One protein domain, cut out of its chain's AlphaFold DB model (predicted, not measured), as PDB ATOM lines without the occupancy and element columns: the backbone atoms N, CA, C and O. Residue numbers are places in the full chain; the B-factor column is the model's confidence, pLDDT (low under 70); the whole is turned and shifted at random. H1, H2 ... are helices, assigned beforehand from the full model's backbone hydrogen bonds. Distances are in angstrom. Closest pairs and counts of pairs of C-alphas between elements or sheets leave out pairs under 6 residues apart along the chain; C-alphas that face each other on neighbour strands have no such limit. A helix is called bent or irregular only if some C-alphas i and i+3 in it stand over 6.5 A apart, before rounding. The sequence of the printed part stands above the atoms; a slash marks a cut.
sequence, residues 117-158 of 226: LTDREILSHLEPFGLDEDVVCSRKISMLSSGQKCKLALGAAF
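AT A GLANCE: This is residues 117 to 158 of the 226 residues of the protein "NEW1 protein" of Symbiodinium sp. CCMP2592 (UniProt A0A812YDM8). Three short helices are set in a triangle, with the longest, H3, along one side and H1 meeting it at a steep angle, the later part of H1 near Leu 126 coming up to residues 151 to 155 of H3. The small H2 makes the third corner, and the chain of residues 139 to 145 closes the outline from H2 back to H3. The printed part has 42 residues with three named helices, in the order H1, H2, H3, and no named strand; the class is all helix. It is compact, with a radius of gyration of the C-alphas of 9.4 A, and rounded, spanning 23 by 21 by 15 A.

HOW THE PARTS SIT: H3, residues 146 to 158, touches H1, residues 119 to 129, with residues 151 to 155 alone; the closest C-alphas are those of Leu 126 and Gly 155, 5.8 A apart. The two run opposite ways at a steep tilt of 66 degrees. H1 is irregular, but only just: C-alphas 125 and 128 are 6.7 A apart. H2, residues 133 to 138, only just touches H1, with 3 pairs of C-alphas within 8 A, the closest those of Leu 123 and Glu 133 at 6.5 A. H1 and H2 run opposite ways at a steep tilt of 46 degrees. H2 and H3 are only just apart, their closest C-alphas 8.5 A from each other. In H2 and H3 every O i to N i+4 pair is within hydrogen-bond range; in H1, 5 of 7 are.

IN THESE COORDINATES: H3 measures 18.6 A from C-alpha 146 at (69.084, 9.117, 3.975) to C-alpha 158 at (75.073, -8.464, 4.258). H1 measures 15.6 A and begins with C-alpha 119 at (79.963, -3.723, 19.146). H2 measures 7.7 A.

THE WHOLE: The two C-alphas farthest apart, those of Thr 118 and Ser 146, are 25.1 A from each other. The printed part has no cut. The link from H1 to H2 is tight, with 3 residues, and that from H2 to H3 is short, with 7. The mean pLDDT of the printed part is 85.0, and no printed residue is under 70.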
ATOM      1  N   LEU A 117      77.276 -10.800  18.045       76.50
ATOM      2  CA  LEU A 117      76.624  -9.486  18.085       76.50
ATOM      3  C   LEU A 117      77.284  -8.613  19.160       76.50
ATOM      4  O   LEU A 117      76.680  -8.261  20.167       76.50
ATOM      5  N   THR A 118      78.570  -8.338  18.966       82.69
ATOM      6  CA  THR A 118      79.374  -7.446  19.800       82.69
ATOM      7  C   THR A 118      79.615  -6.156  19.040       82.69
ATOM      8  O   THR A 118      79.771  -6.192  17.818       82.69
ATOM      9  N   ASP A 119      79.717  -5.037  19.752       83.31
ATOM     10  CA  ASP A 119      79.963  -3.723  19.146       83.31
ATOM     11  C   ASP A 119      81.184  -3.755  18.224       83.31
ATOM     12  O   ASP A 119      81.122  -3.299  17.089       83.31
ATOM     13  N   ARG A 120      82.264  -4.417  18.653       84.50
ATOM     14  CA  ARG A 120      83.486  -4.584  17.855       84.50
ATOM     15  C   ARG A 120      83.237  -5.268  16.506       84.50
ATOM     16  O   ARG A 120      83.786  -4.841  15.495       84.50
ATOM     17  N   GLU A 121      82.446  -6.335  16.488       84.94
ATOM     18  CA  GLU A 121      82.158  -7.088  15.263       84.94
ATOM     19  C   GLU A 121      81.186  -6.327  14.352       84.94
ATOM     20  O   GLU A 121      81.343  -6.334  13.130       84.94
ATOM     21  N   ILE A 122      80.205  -5.638  14.944       87.62
ATOM     22  CA  ILE A 122      79.262  -4.772  14.224       87.62
ATOM     23  C   ILE A 122      80.010  -3.603  13.577       87.62
ATOM     24  O   ILE A 122      79.810  -3.332  12.395       87.62
ATOM     25  N   LEU A 123      80.921  -2.961  14.307       89.38
ATOM     26  CA  LEU A 123      81.766  -1.886  13.793       89.38
ATOM     27  C   LEU A 123      82.664  -2.379  12.660       89.38
ATOM     28  O   LEU A 123      82.633  -1.810  11.573       89.38
ATOM     29  N   SER A 124      83.371  -3.494  12.862       88.06
ATOM     30  CA  SER A 124      84.213  -4.089  11.816       88.06
ATOM     31  C   SER A 124      83.413  -4.489  10.567       88.06
ATOM     32  O   SER A 124      83.935  -4.453   9.455       88.06
ATOM     33  N   HIS A 125      82.136  -4.855  10.718       86.00
ATOM     34  CA  HIS A 125      81.251  -5.122   9.584       86.00
ATOM     35  C   HIS A 125      80.814  -3.875   8.824       86.00
ATOM     36  O   HIS A 125      80.669  -3.928   7.605       86.00
ATOM     37  N   LEU A 126      80.516  -2.794   9.542       88.31
ATOM     38  CA  LEU A 126      79.932  -1.584   8.971       88.31
ATOM     39  C   LEU A 126      80.990  -0.592   8.467       88.31
ATOM     40  O   LEU A 126      80.677   0.231   7.608       88.31
ATOM     41  N   GLU A 127      82.240  -0.717   8.915       85.75
ATOM     42  CA  GLU A 127      83.377   0.100   8.472       85.75
ATOM     43  C   GLU A 127      83.556   0.101   6.935       85.75
ATOM     44  O   GLU A 127      83.618   1.189   6.358       85.75
ATOM     45  N   PRO A 128      83.513  -1.041   6.208       80.88
ATOM     46  CA  PRO A 128      83.582  -1.048   4.741       80.88
ATOM     47  C   PRO A 128      82.421  -0.331   4.037       80.88
ATOM     48  O   PRO A 128      82.547   0.025   2.867       80.88
ATOM     49  N   PHE A 129      81.293  -0.121   4.723       80.69
ATOM     50  CA  PHE A 129      80.161   0.650   4.200       80.69
ATOM     51  C   PHE A 129      80.323   2.161   4.449       80.69
ATOM     52  O   PHE A 129      79.462   2.944   4.040       80.69
ATOM     53  N   GLY A 130      81.416   2.587   5.094       81.00
ATOM     54  CA  GLY A 130      81.709   3.985   5.405       81.00
ATOM     55  C   GLY A 130      80.806   4.546   6.503       81.00
ATOM     56  O   GLY A 130      80.294   5.659   6.361       81.00
ATOM     57  N   LEU A 131      80.534   3.743   7.537       86.38
ATOM     58  CA  LEU A 131      79.819   4.154   8.745       86.38
ATOM     59  C   LEU A 131      80.792   4.223   9.925       86.38
ATOM     60  O   LEU A 131      81.336   3.201  10.339       86.38
ATOM     61  N   ASP A 132      80.968   5.425  10.470       87.25
ATOM     62  CA  ASP A 132      81.845   5.668  11.615       87.25
ATOM     63  C   ASP A 132      81.247   5.153  12.930       87.25
ATOM     64  O   ASP A 132      80.026   5.071  13.096       87.25
ATOM     65  N   GLU A 133      82.110   4.907  13.915       89.19
ATOM     66  CA  GLU A 133      81.718   4.419  15.241       89.19
ATOM     67  C   GLU A 133      80.689   5.318  15.941       89.19
ATOM     68  O   GLU A 133      79.707   4.813  16.482       89.19
ATOM     69  N   ASP A 134      80.835   6.647  15.863       88.12
ATOM     70  CA  ASP A 134      79.855   7.584  16.437       88.12
ATOM     71  C   ASP A 134      78.459   7.395  15.823       88.12
ATOM     72  O   ASP A 134      77.437   7.430  16.511       88.12
ATOM     73  N   VAL A 135      78.409   7.155  14.512       86.44
ATOM     74  CA  VAL A 135      77.156   6.966  13.777       86.44
ATOM     75  C   VAL A 135      76.492   5.645  14.166       86.44
ATOM     76  O   VAL A 135      75.268   5.602  14.279       86.44
ATOM     77  N   VAL A 136      77.283   4.590  14.382       86.81
ATOM     78  CA  VAL A 136      76.798   3.238  14.696       86.81
ATOM     79  C   VAL A 136      76.392   3.095  16.167       86.81
ATOM     80  O   VAL A 136      75.325   2.552  16.446       86.81
ATOM     81  N   CYS A 137      77.208   3.589  17.099       86.12
ATOM     82  CA  CYS A 137      77.040   3.339  18.535       86.12
ATOM     83  C   CYS A 137      76.236   4.431  19.259       86.12
ATOM     84  O   CYS A 137      75.510   4.133  20.208       86.12
ATOM     85  N   SER A 138      76.342   5.692  18.826       86.00
ATOM     86  CA  SER A 138      75.830   6.837  19.599       86.00
ATOM     87  C   SER A 138      74.551   7.449  19.025       86.00
ATOM     88  O   SER A 138      73.791   8.101  19.749       86.00
ATOM     89  N   ARG A 139      74.283   7.273  17.724       87.69
ATOM     90  CA  ARG A 139      73.161   7.937  17.042       87.69
ATOM     91  C   ARG A 139      71.956   7.023  16.868       87.69
ATOM     92  O   ARG A 139      72.051   5.872  16.459       87.69
ATOM     93  N   LYS A 140      70.763   7.578  17.097       89.31
ATOM     94  CA  LYS A 140      69.503   6.896  16.765       89.31
ATOM     95  C   LYS A 140      69.325   6.837  15.250       89.31
ATOM     96  O   LYS A 140      69.562   7.829  14.566       89.31
ATOM     97  N   ILE A 141      68.761   5.737  14.743       88.62
ATOM     98  CA  ILE A 141      68.458   5.557  13.308       88.62
ATOM     99  C   ILE A 141      67.632   6.726  12.743       88.62
ATOM    100  O   ILE A 141      67.835   7.140  11.604       88.62
ATOM    101  N   SER A 142      66.723   7.309  13.533       89.56
ATOM    102  CA  SER A 142      65.916   8.463  13.112       89.56
ATOM    103  C   SER A 142      66.752   9.690  12.734       89.56
ATOM    104  O   SER A 142      66.350  10.424  11.833       89.56
ATOM    105  N   MET A 143      67.915   9.873  13.366       89.06
ATOM    106  CA  MET A 143      68.825  11.010  13.184       89.06
ATOM    107  C   MET A 143      69.805  10.829  12.017       89.06
ATOM    108  O   MET A 143      70.519  11.765  11.672       89.06
ATOM    109  N   LEU A 144      69.849   9.641  11.410       86.81
ATOM    110  CA  LEU A 144      70.733   9.357  10.283       86.81
ATOM    111  C   LEU A 144      70.244  10.037   8.999       86.81
ATOM    112  O   LEU A 144      69.033  10.095   8.731       86.81
ATOM    113  N   SER A 145      71.190  10.497   8.177       86.00
ATOM    114  CA  SER A 145      70.893  10.966   6.821       86.00
ATOM    115  C   SER A 145      70.329   9.824   5.966       86.00
ATOM    116  O   SER A 145      70.516   8.644   6.274       86.00
ATOM    117  N   SER A 146      69.630  10.144   4.876       81.12
ATOM    118  CA  SER A 146      69.084   9.117   3.975       81.12
ATOM    119  C   SER A 146      70.176   8.201   3.405       81.12
ATOM    120  O   SER A 146      69.982   6.987   3.362       81.12
ATOM    121  N   GLY A 147      71.352   8.750   3.076       80.00
ATOM    122  CA  GLY A 147      72.507   7.966   2.630       80.00
ATOM    123  C   GLY A 147      73.061   7.040   3.719       80.00
ATOM    124  O   GLY A 147      73.315   5.866   3.460       80.00
ATOM    125  N   GLN A 148      73.162   7.514   4.966       85.12
ATOM    126  CA  GLN A 148      73.575   6.679   6.106       85.12
ATOM    127  C   GLN A 148      72.574   5.553   6.393       85.12
ATOM    128  O   GLN A 148      72.979   4.430   6.681       85.12
ATOM    129  N   LYS A 149      71.268   5.821   6.267       86.00
ATOM    130  CA  LYS A 149      70.220   4.796   6.395       86.00
ATOM    131  C   LYS A 149      70.343   3.725   5.311       86.00
ATOM    132  O   LYS A 149      70.190   2.548   5.622       86.00
ATOM    133  N   CYS A 150      70.651   4.119   4.074       81.00
ATOM    134  CA  CYS A 150      70.896   3.184   2.975       81.00
ATOM    135  C   CYS A 150      72.128   2.303   3.250       81.00
ATOM    136  O   CYS A 150      72.022   1.078   3.216       81.00
ATOM    137  N   LYS A 151      73.262   2.906   3.642       83.31
ATOM    138  CA  LYS A 151      74.484   2.184   4.055       83.31
ATOM    139  C   LYS A 151      74.215   1.187   5.182       83.31
ATOM    140  O   LYS A 151      74.648   0.041   5.107       83.31
ATOM    141  N   LEU A 152      73.458   1.603   6.200       87.25
ATOM    142  CA  LEU A 152      73.095   0.748   7.328       87.25
ATOM    143  C   LEU A 152      72.199  -0.421   6.894       87.25
ATOM    144  O   LEU A 152      72.403  -1.542   7.350       87.25
ATOM    145  N   ALA A 153      71.235  -0.181   6.000       84.06
ATOM    146  CA  ALA A 153      70.368  -1.227   5.462       84.06
ATOM    147  C   ALA A 153      71.152  -2.249   4.624       84.06
ATOM    148  O   ALA A 153      70.940  -3.451   4.775       84.06
ATOM    149  N   LEU A 154      72.091  -1.782   3.794       80.31
ATOM    150  CA  LEU A 154      73.009  -2.648   3.057       80.31
ATOM    151  C   LEU A 154      73.859  -3.473   4.026       80.31
ATOM    152  O   LEU A 154      73.847  -4.698   3.952       80.31
ATOM    153  N   GLY A 155      74.518  -2.830   4.992       84.56
ATOM    154  CA  GLY A 155      75.278  -3.517   6.033       84.56
ATOM    155  C   GLY A 155      74.448  -4.597   6.732       84.56
ATOM    156  O   GLY A 155      74.857  -5.755   6.783       84.56
ATOM    157  N   ALA A 156      73.236  -4.273   7.177       84.31
ATOM    158  CA  ALA A 156      72.337  -5.245   7.793       84.31
ATOM    159  C   ALA A 156      72.004  -6.426   6.861       84.31
ATOM    160  O   ALA A 156      72.066  -7.576   7.294       84.31
ATOM    161  N   ALA A 157      71.725  -6.175   5.577       80.00
ATOM    162  CA  ALA A 157      71.434  -7.225   4.598       80.00
ATOM    163  C   ALA A 157      72.624  -8.173   4.359       80.00
ATOM    164  O   ALA A 157      72.434  -9.371   4.155       80.00
ATOM    165  N   PHE A 158      73.857  -7.662   4.422       80.75
ATOM    166  CA  PHE A 158      75.073  -8.464   4.258       80.75
ATOM    167  C   PHE A 158      75.535  -9.171   5.542       80.75
ATOM    168  O   PHE A 158      76.438 -10.009   5.474       80.75
TER     169      PHE A 158